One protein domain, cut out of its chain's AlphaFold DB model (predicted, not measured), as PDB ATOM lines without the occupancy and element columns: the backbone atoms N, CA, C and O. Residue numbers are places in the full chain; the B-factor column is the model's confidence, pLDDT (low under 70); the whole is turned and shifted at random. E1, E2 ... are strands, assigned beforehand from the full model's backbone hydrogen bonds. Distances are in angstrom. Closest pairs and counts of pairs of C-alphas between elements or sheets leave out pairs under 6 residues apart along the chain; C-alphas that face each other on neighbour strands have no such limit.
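Overview. This is residues 163 to 243 of the 243 residues of an uncharacterized protein of Spirochaetales bacterium (UniProt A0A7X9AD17). You are looking at a small sandwich of two four-stranded sheets face to face, E1 E2 E6 E7 over E3 E4 E5 E8, with the chain crossing between them at E2 to E3, E5 to E6 and E7 to E8. The printed part has 81 residues with no named helix and eight strands, E1 to E8 in order, and is all strand by class. The first sheet, in the order E1, E2, E6, E7, is mixed; the second, in the order E3, E4, E5, E8, is all antiparallel. The whole is compact, with a radius of gyration of the C-alphas of 12.1 A and spans of 33 by 23 by 18 A.

Along the chain. Find C-alpha 163 at (295.026, 331.249, 215.087), where E1, residues 163 to 165, begins. E2 is residues 170 to 175, and E3 is 181 to 187. From C-alpha 192 at (297.042, 334.534, 229.552), E4 runs 24.5 A to residue 200. E5, 203 to 210, spans 23.0 A; E6 is 214 to 220 and E7 is 225 to 231. E8, 234 to 239, ends at (284.935, 349.608, 218.260).

Arrangement. Start at the hairpin E1 and E2, where N 163 and O 172 are 2.8 A apart. E2 is parallel to E6, with N 171 and O 215 at 2.8 A. E6 and E7 form a hairpin, with N 216 and O 229 at 2.8 A. In the other sheet E3, E4 and E5 make a meander, each strand the antiparallel neighbour of the one before: look for N 183 and O 195 at 2.9 A, then N 196 and O 207 at 2.9 A. E8 is antiparallel to E5, with N 208 and O 236 at 2.8 A. Between the sheets, the closest C-alphas of E5 and E7, Leu 208 and Ile 231, are 6.8 A apart, while E2 and E4, for instance, are apart.

Size, cuts and confidence. The two farthest C-alphas, of Pro 167 and Glu 201, are 37.1 A apart. The printed part has no cut, and its links are tight. Confidence is under 70 at residue 243, the chain's last.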
ATOM      1  N   GLU A 163     293.707 331.837 215.314       93.94
ATOM      2  CA  GLU A 163     295.026 331.249 215.087       93.94
ATOM      3  C   GLU A 163     296.085 332.007 215.897       93.94
ATOM      4  O   GLU A 163     296.179 333.234 215.854       93.94
ATOM      5  N   ILE A 164     296.909 331.285 216.660       90.94
ATOM      6  CA  ILE A 164     297.896 331.896 217.559       90.94
ATOM      7  C   ILE A 164     299.292 331.384 217.239       90.94
ATOM      8  O   ILE A 164     299.591 330.195 217.351       90.94
ATOM      9  N   SER A 165     300.206 332.309 216.952       91.31
ATOM     10  CA  SER A 165     301.615 332.000 216.734       91.31
ATOM     11  C   SER A 165     302.471 332.524 217.880       91.31
ATOM     12  O   SER A 165     302.842 333.697 217.919       91.31
ATOM     13  N   LEU A 166     302.864 331.639 218.802       88.69
ATOM     14  CA  LEU A 166     303.775 331.996 219.900       88.69
ATOM     15  C   LEU A 166     305.138 332.527 219.418       88.69
ATOM     16  O   LEU A 166     305.592 333.533 219.967       88.69
ATOM     17  N   PRO A 167     305.806 331.919 218.411       89.81
ATOM     18  CA  PRO A 167     307.106 332.408 217.946       89.81
ATOM     19  C   PRO A 167     307.017 333.790 217.294       89.81
ATOM     20  O   PRO A 167     307.890 334.627 217.509       89.81
ATOM     21  N   ARG A 168     305.948 334.038 216.523       91.62
ATOM     22  CA  ARG A 168     305.717 335.318 215.836       91.62
ATOM     23  C   ARG A 168     305.050 336.364 216.732       91.62
ATOM     24  O   ARG A 168     305.060 337.542 216.391       91.62
ATOM     25  N   LYS A 169     304.511 335.946 217.882       89.94
ATOM     26  CA  LYS A 169     303.655 336.748 218.767       89.94
ATOM     27  C   LYS A 169     302.483 337.375 218.012       89.94
ATOM     28  O   LYS A 169     302.175 338.549 218.216       89.94
ATOM     29  N   THR A 170     301.849 336.597 217.139       92.12
ATOM     30  CA  THR A 170     300.648 337.016 216.407       92.12
ATOM     31  C   THR A 170     299.427 336.263 216.906       92.12
ATOM     32  O   THR A 170     299.532 335.112 217.344       92.12
ATOM     33  N   VAL A 171     298.287 336.938 216.860       92.44
ATOM     34  CA  VAL A 171     296.963 336.347 216.992       92.44
ATOM     35  C   VAL A 171     296.151 336.810 215.798       92.44
ATOM     36  O   VAL A 171     295.934 338.008 215.632       92.44
ATOM     37  N   ASP A 172     295.724 335.879 214.970       94.12
ATOM     38  CA  ASP A 172     294.923 336.149 213.790       94.12
ATOM     39  C   ASP A 172     293.506 335.637 214.069       94.12
ATOM     40  O   ASP A 172     293.314 334.488 214.455       94.12
ATOM     41  N   TRP A 173     292.511 336.515 213.956       94.50
ATOM     42  CA  TRP A 173     291.108 336.197 214.183       94.50
ATOM     43  C   TRP A 173     290.325 336.373 212.888       94.50
ATOM     44  O   TRP A 173     290.025 337.498 212.478       94.50
ATOM     45  N   VAL A 174     290.003 335.254 212.245       93.62
ATOM     46  CA  VAL A 174     289.222 335.212 211.007       93.62
ATOM     47  C   VAL A 174     287.798 334.793 211.341       93.62
ATOM     48  O   VAL A 174     287.573 333.697 211.842       93.62
ATOM     49  N   MET A 175     286.820 335.643 211.042       91.00
ATOM     50  CA  MET A 175     285.405 335.344 211.280       91.00
ATOM     51  C   MET A 175     284.558 335.638 210.036       91.00
ATOM     52  O   MET A 175     284.810 336.629 209.342       91.00
ATOM     53  N   PRO A 176     283.529 334.820 209.735       89.56
ATOM     54  CA  PRO A 176     282.607 335.118 208.640       89.56
ATOM     55  C   PRO A 176     281.854 336.435 208.858       89.56
ATOM     56  O   PRO A 176     281.748 337.256 207.948       89.56
ATOM     57  N   SER A 177     281.374 336.643 210.082       89.25
ATOM     58  CA  SER A 177     280.580 337.789 210.513       89.25
ATOM     59  C   SER A 177     280.836 338.095 211.984       89.25
ATOM     60  O   SER A 177     281.295 337.233 212.731       89.25
ATOM     61  N   LEU A 178     280.520 339.322 212.402       89.25
ATOM     62  CA  LEU A 178     280.596 339.721 213.804       89.25
ATOM     63  C   LEU A 178     279.541 338.986 214.632       89.25
ATOM     64  O   LEU A 178     278.340 339.094 214.377       89.25
ATOM     65  N   GLU A 179     280.011 338.277 215.649       90.62
ATOM     66  CA  GLU A 179     279.198 337.513 216.589       90.62
ATOM     67  C   GLU A 179     279.664 337.793 218.022       90.62
ATOM     68  O   GLU A 179     280.786 338.255 218.259       90.62
ATOM     69  N   ALA A 180     278.776 337.548 218.990       92.94
ATOM     70  CA  ALA A 180     279.142 337.574 220.399       92.94
ATOM     71  C   ALA A 180     279.889 336.274 220.713       92.94
ATOM     72  O   ALA A 180     279.273 335.222 220.867       92.94
ATOM     73  N   MET A 181     281.217 336.333 220.713       94.19
ATOM     74  CA  MET A 181     282.076 335.157 220.803       94.19
ATOM     75  C   MET A 181     283.496 335.530 221.213       94.19
ATOM     76  O   MET A 181     283.873 336.701 221.226       94.19
ATOM     77  N   GLY A 182     284.305 334.520 221.501       94.00
ATOM     78  CA  GLY A 182     285.722 334.682 221.762       94.00
ATOM     79  C   GLY A 182     286.231 333.611 222.710       94.00
ATOM     80  O   GLY A 182     285.604 332.567 222.880       94.00
ATOM     81  N   ILE A 183     287.371 333.888 223.332       94.81
ATOM     82  CA  ILE A 183     287.990 333.010 224.317       94.81
ATOM     83  C   ILE A 183     288.510 333.822 225.497       94.81
ATOM     84  O   ILE A 183     289.085 334.897 225.321       94.81
ATOM     85  N   GLU A 184     288.326 333.296 226.703       94.81
ATOM     86  CA  GLU A 184     288.825 333.893 227.940       94.81
ATOM     87  C   GLU A 184     289.863 332.980 228.577       94.81
ATOM     88  O   GLU A 184     289.738 331.756 228.529       94.81
ATOM     89  N   ASN A 185     290.865 333.575 229.222       92.69
ATOM     90  CA  ASN A 185     291.874 332.853 229.996       92.69
ATOM     91  C   ASN A 185     292.565 331.729 229.198       92.69
ATOM     92  O   ASN A 185     292.871 330.664 229.742       92.69
ATOM     93  N   LEU A 186     292.856 331.957 227.914       92.06
ATOM     94  CA  LEU A 186     293.633 331.001 227.132       92.06
ATOM     95  C   LEU A 186     295.105 331.068 227.552       92.06
ATOM     96  O   LEU A 186     295.757 332.111 227.443       92.06
ATOM     97  N   SER A 187     295.640 329.934 228.006       90.19
ATOM     98  CA  SER A 187     297.031 329.844 228.444       90.19
ATOM     99  C   SER A 187     297.998 329.698 227.273       90.19
ATOM    100  O   SER A 187     298.058 328.673 226.599       90.19
ATOM    101  N   LEU A 188     298.850 330.705 227.101       86.38
ATOM    102  CA  LEU A 188     299.988 330.718 226.183       86.38
ATOM    103  C   LEU A 188     301.306 330.503 226.954       86.38
ATOM    104  O   LEU A 188     302.295 331.227 226.783       86.38
ATOM    105  N   LYS A 189     301.313 329.499 227.845       83.25
ATOM    106  CA  LYS A 189     302.379 329.129 228.802       83.25
ATOM    107  C   LYS A 189     302.705 330.188 229.859       83.25
ATOM    108  O   LYS A 189     302.506 329.954 231.041       83.25
ATOM    109  N   ARG A 190     303.283 331.322 229.457       83.12
ATOM    110  CA  ARG A 190     303.712 332.425 230.350       83.12
ATOM    111  C   ARG A 190     302.949 333.717 230.050       83.12
ATOM    112  O   ARG A 190     303.552 334.791 230.092       83.12
ATOM    113  N   ASN A 191     301.732 333.581 229.550       84.56
ATOM    114  CA  ASN A 191     300.831 334.667 229.204       84.56
ATOM    115  C   ASN A 191     299.420 334.087 229.197       84.56
ATOM    116  O   ASN A 191     299.234 332.984 228.679       84.56
ATOM    117  N   MET A 192     298.460 334.826 229.724       89.81
ATOM    118  CA  MET A 192     297.042 334.534 229.552       89.81
ATOM    119  C   MET A 192     296.481 335.550 228.570       89.81
ATOM    120  O   MET A 192     296.832 336.729 228.654       89.81
ATOM    121  N   ILE A 193     295.659 335.093 227.626       90.69
ATOM    122  CA  ILE A 193     294.951 335.998 226.726       90.69
ATOM    123  C   ILE A 193     293.444 335.830 226.854       90.69
ATOM    124  O   ILE A 193     292.938 334.715 226.995       90.69
ATOM    125  N   THR A 194     292.749 336.954 226.755       93.69
ATOM    126  CA  THR A 194     291.301 337.013 226.590       93.69
ATOM    127  C   THR A 194     291.002 337.885 225.383       93.69
ATOM    128  O   THR A 194     291.511 339.000 225.271       93.69
ATOM    129  N   ILE A 195     290.204 337.366 224.459       93.06
ATOM    130  CA  ILE A 195     289.812 338.041 223.226       93.06
ATOM    131  C   ILE A 195     288.324 337.791 223.038       93.06
ATOM    132  O   ILE A 195     287.915 336.653 222.837       93.06
ATOM    133  N   LEU A 196     287.521 338.849 223.128       94.88
ATOM    134  CA  LEU A 196     286.064 338.780 223.090       94.88
ATOM    135  C   LEU A 196     285.506 339.809 222.117       94.88
ATOM    136  O   LEU A 196     285.900 340.969 222.158       94.88
ATOM    137  N   SER A 197     284.535 339.406 221.310       93.94
ATOM    138  CA  SER A 197     283.676 340.271 220.511       93.94
ATOM    139  C   SER A 197     282.300 340.296 221.162       93.94
ATOM    140  O   SER A 197     281.763 339.246 221.506       93.94
ATOM    141  N   ASN A 198     281.729 341.482 221.353       94.38
ATOM    142  CA  ASN A 198     280.381 341.655 221.889       94.38
ATOM    143  C   ASN A 198     279.682 342.853 221.245       94.38
ATOM    144  O   ASN A 198     280.308 343.862 220.913       94.38
ATOM    145  N   LYS A 199     278.356 342.769 221.119       92.69
ATOM    146  CA  LYS A 199     277.535 343.889 220.656       92.69
ATOM    147  C   LYS A 199     277.184 344.794 221.835       92.69
ATOM    148  O   LYS A 199     276.629 344.337 222.829       92.69
ATOM    149  N   THR A 200     277.496 346.080 221.714       89.94
ATOM    150  CA  THR A 200     277.173 347.119 222.704       89.94
ATOM    151  C   THR A 200     276.194 348.137 222.113       89.94
ATOM    152  O   THR A 200     275.930 348.127 220.910       89.94
ATOM    153  N   GLU A 201     275.693 349.071 222.928       89.81
ATOM    154  CA  GLU A 201     274.884 350.208 222.450       89.81
ATOM    155  C   GLU A 201     275.619 351.080 221.417       89.81
ATOM    156  O   GLU A 201     274.990 351.727 220.585       89.81
ATOM    157  N   ARG A 202     276.959 351.092 221.455       87.50
ATOM    158  CA  ARG A 202     277.821 351.882 220.562       87.50
ATOM    159  C   ARG A 202     278.290 351.110 219.326       87.50
ATOM    160  O   ARG A 202     279.157 351.610 218.619       87.50
ATOM    161  N   GLY A 203     277.768 349.905 219.102       91.00
ATOM    162  CA  GLY A 203     278.205 349.000 218.040       91.00
ATOM    163  C   GLY A 203     279.017 347.814 218.563       91.00
ATOM    164  O   GLY A 203     279.035 347.523 219.764       91.00
ATOM    165  N   TRP A 204     279.664 347.098 217.647       93.19
ATOM    166  CA  TRP A 204     280.502 345.946 217.979       93.19
ATOM    167  C   TRP A 204     281.814 346.384 218.626       93.19
ATOM    168  O   TRP A 204     282.524 347.245 218.104       93.19
ATOM    169  N   GLU A 205     282.133 345.773 219.764       92.56
ATOM    170  CA  GLU A 205     283.353 346.007 220.527       92.56
ATOM    171  C   GLU A 205     284.173 344.719 220.605       92.56
ATOM    172  O   GLU A 205     283.653 343.670 220.987       92.56
ATOM    173  N   ILE A 206     285.469 344.825 220.313       92.06
ATOM    174  CA  ILE A 206     286.453 343.790 220.622       92.06
ATOM    175  C   ILE A 206     287.215 344.190 221.872       92.06
ATOM    176  O   ILE A 206     287.814 345.263 221.921       92.06
ATOM    177  N   ARG A 207     287.220 343.305 222.866       92.31
ATOM    178  CA  ARG A 207     288.004 343.409 224.095       92.31
ATOM    179  C   ARG A 207     289.168 342.441 224.030       92.31
ATOM    180  O   ARG A 207     288.983 341.267 223.724       92.31
ATOM    181  N   LEU A 208     290.351 342.953 224.334       91.69
ATOM    182  CA  LEU A 208     291.615 342.236 224.292       91.69
ATOM    183  C   LEU A 208     292.304 342.424 225.640       91.69
ATOM    184  O   LEU A 208     292.461 343.549 226.115       91.69
ATOM    185  N   GLU A 209     292.737 341.333 226.249       91.56
ATOM    186  CA  GLU A 209     293.558 341.339 227.452       91.56
ATOM    187  C   GLU A 209     294.735 340.394 227.246       91.56
ATOM    188  O   GLU A 209     294.566 339.262 226.792       91.56
ATOM    189  N   SER A 210     295.940 340.878 227.536       89.06
ATOM    190  CA  SER A 210     297.168 340.094 227.444       89.06
ATOM    191  C   SER A 210     298.212 340.660 228.397       89.06
ATOM    192  O   SER A 210     298.367 341.872 228.514       89.06
ATOM    193  N   GLU A 211     298.997 339.808 229.052       87.38
ATOM    194  CA  GLU A 211     300.103 340.262 229.912       87.38
ATOM    195  C   GLU A 211     301.311 340.722 229.077       87.38
ATOM    196  O   GLU A 211     302.165 341.478 229.549       87.38
ATOM    197  N   LYS A 212     301.391 340.293 227.812       86.12
ATOM    198  CA  LYS A 212     302.492 340.578 226.882       86.12
ATOM    199  C   LYS A 212     302.001 341.197 225.580       86.12
ATOM    200  O   LYS A 212     300.874 340.971 225.160       86.12
ATOM    201  N   LEU A 213     302.896 341.916 224.905       86.75
ATOM    202  CA  LEU A 213     302.641 342.454 223.570       86.75
ATOM    203  C   LEU A 213     302.467 341.316 222.547       86.75
ATOM    204  O   LEU A 213     303.382 340.504 222.377       86.75
ATOM    205  N   TYR A 214     301.329 341.319 221.852       88.56
ATOM    206  CA  TYR A 214     301.037 340.502 220.668       88.56
ATOM    207  C   TYR A 214     300.524 341.403 219.542       88.56
ATOM    208  O   TYR A 214     299.943 342.453 219.803       88.56
ATOM    209  N   TYR A 215     300.726 340.999 218.292       91.00
ATOM    210  CA  TYR A 215     300.078 341.626 217.144       91.00
ATOM    211  C   TYR A 215     298.787 340.885 216.839       91.00
ATOM    212  O   TYR A 215     298.806 339.684 216.598       91.00
ATOM    213  N   PHE A 216     297.678 341.604 216.870       91.81
ATOM    214  CA  PHE A 216     296.358 341.071 216.609       91.81
ATOM    215  C   PHE A 216     295.881 341.497 215.236       91.81
ATOM    216  O   PHE A 216     295.766 342.693 214.965       91.81
ATOM    217  N   THR A 217     295.597 340.524 214.384       93.94
ATOM    218  CA  THR A 217     294.909 340.743 213.120       93.94
ATOM    219  C   THR A 217     293.473 340.293 213.277       93.94
ATOM    220  O   THR A 217     293.228 339.165 213.683       93.94
ATOM    221  N   ILE A 218     292.524 341.142 212.908       93.06
ATOM    222  CA  ILE A 218     291.146 340.726 212.675       93.06
ATOM    223  C   ILE A 218     290.842 340.765 211.184       93.06
ATOM    224  O   ILE A 218     291.191 341.731 210.501       93.06
ATOM    225  N   GLU A 219     290.162 339.732 210.703       94.06
ATOM    226  CA  GLU A 219     289.619 339.630 209.357       94.06
ATOM    227  C   GLU A 219     288.137 339.233 209.415       94.06
ATOM    228  O   GLU A 219     287.785 338.139 209.854       94.06
ATOM    229  N   ILE A 220     287.262 340.143 208.980       93.25
ATOM    230  CA  ILE A 220     285.809 339.943 208.920       93.25
ATOM    231  C   ILE A 220     285.449 339.694 207.457       93.25
ATOM    232  O   ILE A 220     285.362 340.637 206.661       93.25
ATOM    233  N   LEU A 221     285.259 338.426 207.091       91.31
ATOM    234  CA  LEU A 221     285.135 338.002 205.691       91.31
ATOM    235  C   LEU A 221     283.916 338.628 205.000       91.31
ATOM    236  O   LEU A 221     284.036 339.139 203.887       91.31
ATOM    237  N   GLY A 222     282.760 338.655 205.670       89.25
ATOM    238  CA  GLY A 222     281.516 339.218 205.135       89.25
ATOM    239  C   GLY A 222     281.571 340.729 204.887       89.25
ATOM    240  O   GLY A 222     280.890 341.233 203.997       89.25
ATOM    241  N   GLU A 223     282.427 341.448 205.617       90.56
ATOM    242  CA  GLU A 223     282.640 342.890 205.443       90.56
ATOM    243  C   GLU A 223     283.875 343.215 204.589       90.56
ATOM    244  O   GLU A 223     284.117 344.383 204.286       90.56
ATOM    245  N   LYS A 224     284.669 342.205 204.200       89.56
ATOM    246  CA  LYS A 224     285.973 342.360 203.525       89.56
ATOM    247  C   LYS A 224     286.910 343.326 204.259       89.56
ATOM    248  O   LYS A 224     287.675 344.066 203.637       89.56
ATOM    249  N   LYS A 225     286.843 343.329 205.591       90.75
ATOM    250  CA  LYS A 225     287.674 344.175 206.451       90.75
ATOM    251  C   LYS A 225     288.802 343.359 207.047       90.75
ATOM    252  O   LYS A 225     288.567 342.293 207.604       90.75
ATOM    253  N   LYS A 226     290.015 343.906 206.984       93.19
ATOM    254  CA  LYS A 226     291.201 343.339 207.623       93.19
ATOM    255  C   LYS A 226     292.008 344.437 208.292       93.19
ATOM    256  O   LYS A 226     292.302 345.459 207.670       93.19
ATOM    257  N   LYS A 227     292.397 344.223 209.545       90.75
ATOM    258  CA  LYS A 227     293.235 345.165 210.289       90.75
ATOM    259  C   LYS A 227     294.176 344.437 211.223       90.75
ATOM    260  O   LYS A 227     293.743 343.554 211.950       90.75
ATOM    261  N   THR A 228     295.422 344.893 211.269       90.94
ATOM    262  CA  THR A 228     296.402 344.473 212.272       90.94
ATOM    263  C   THR A 228     296.685 345.611 213.246       90.94
ATOM    264  O   THR A 228     296.878 346.759 212.837       90.94
ATOM    265  N   LEU A 229     296.704 345.293 214.538       86.38
ATOM    266  CA  LEU A 229     296.881 346.227 215.644       86.38
ATOM    267  C   LEU A 229     297.766 345.594 216.726       86.38
ATOM    268  O   LEU A 229     297.705 344.385 216.939       86.38
ATOM    269  N   PRO A 230     298.575 346.375 217.453       83.44
ATOM    270  CA  PRO A 230     299.244 345.867 218.642       83.44
ATOM    271  C   PRO A 230     298.232 345.694 219.790       83.44
ATOM    272  O   PRO A 230     297.491 346.625 220.103       83.44
ATOM    273  N   ILE A 231     298.236 344.538 220.460       77.75
ATOM    274  CA  ILE A 231     297.625 344.354 221.785       77.75
ATOM    275  C   ILE A 231     298.670 344.770 222.820       77.75
ATOM    276  O   ILE A 231     299.612 344.002 223.051       77.75
ATOM    277  N   PRO A 232     298.567 345.967 223.432       75.69
ATOM    278  CA  PRO A 232     299.469 346.343 224.513       75.69
ATOM    279  C   PRO A 232     299.278 345.405 225.712       75.69
ATOM    280  O   PRO A 232     298.235 344.778 225.864       75.69
ATOM    281  N   SER A 233     300.283 345.335 226.586       81.44
ATOM    282  CA  SER A 233     300.109 344.673 227.883       81.44
ATOM    283  C   SER A 233     298.976 345.355 228.666       81.44
ATOM    284  O   SER A 233     298.904 346.587 228.699       81.44
ATOM    285  N   GLY A 234     298.103 344.563 229.283       86.50
ATOM    286  CA  GLY A 234     296.909 345.018 229.990       86.50
ATOM    287  C   GLY A 234     295.626 344.808 229.186       86.50
ATOM    288  O   GLY A 234     295.524 343.881 228.385       86.50
ATOM    289  N   LYS A 235     294.629 345.662 229.440       89.06
ATOM    290  CA  LYS A 235     293.303 345.616 228.810       89.06
ATOM    291  C   LYS A 235     293.189 346.689 227.736       89.06
ATOM    292  O   LYS A 235     293.529 347.846 227.970       89.06
ATOM    293  N   CYS A 236     292.657 346.311 226.586       88.38
ATOM    294  CA  CYS A 236     292.362 347.193 225.468       88.38
ATOM    295  C   CYS A 236     290.969 346.866 224.923       88.38
ATOM    296  O   CYS A 236     290.542 345.709 224.950       88.38
ATOM    297  N   SER A 237     290.257 347.868 224.416       88.19
ATOM    298  CA  SER A 237     289.051 347.632 223.632       88.19
ATOM    299  C   SER A 237     288.987 348.528 222.405       88.19
ATOM    300  O   SER A 237     289.584 349.607 222.358       88.19
ATOM    301  N   MET A 238     288.283 348.054 221.382       87.81
ATOM    302  CA  MET A 238     288.147 348.738 220.107       87.81
ATOM    303  C   MET A 238     286.742 348.556 219.548       87.81
ATOM    304  O   MET A 238     286.216 347.449 219.521       87.81
ATOM    305  N   LEU A 239     286.169 349.648 219.038       87.94
ATOM    306  CA  LEU A 239     284.935 349.608 218.260       87.94
ATOM    307  C   LEU A 239     285.240 349.271 216.799       87.94
ATOM    308  O   LEU A 239     286.082 349.928 216.185       87.94
ATOM    309  N   ILE A 240     284.526 348.294 216.245       84.31
ATOM    310  CA  ILE A 240     284.710 347.821 214.865       84.31
ATOM    311  C   ILE A 240     284.392 348.903 213.830       84.31
ATOM    312  O   ILE A 240     285.046 348.966 212.795       84.31
ATOM    313  N   ASP A 241     283.465 349.814 214.120       79.69
ATOM    314  CA  ASP A 241     283.114 350.914 213.205       79.69
ATOM    315  C   ASP A 241     284.272 351.900 212.960       79.69
ATOM    316  O   ASP A 241     284.188 352.759 212.086       79.69
ATOM    317  N   LYS A 242     285.357 351.795 213.739       70.62
ATOM    318  CA  LYS A 242     286.572 352.609 213.606       70.62
ATOM    319  C   LYS A 242     287.721 351.889 212.882       70.62
ATOM    320  O   LYS A 242     288.814 352.458 212.816       70.62
ATOM    321  N   LEU A 243     287.505 350.656 212.412       68.12
ATOM    322  CA  LEU A 243     288.472 349.857 211.646       68.12
ATOM    323  C   LEU A 243     288.563 350.296 210.186       68.12
ATOM    324  O   LEU A 243     289.726 350.452 209.730       68.12
TER     325      LEU A 243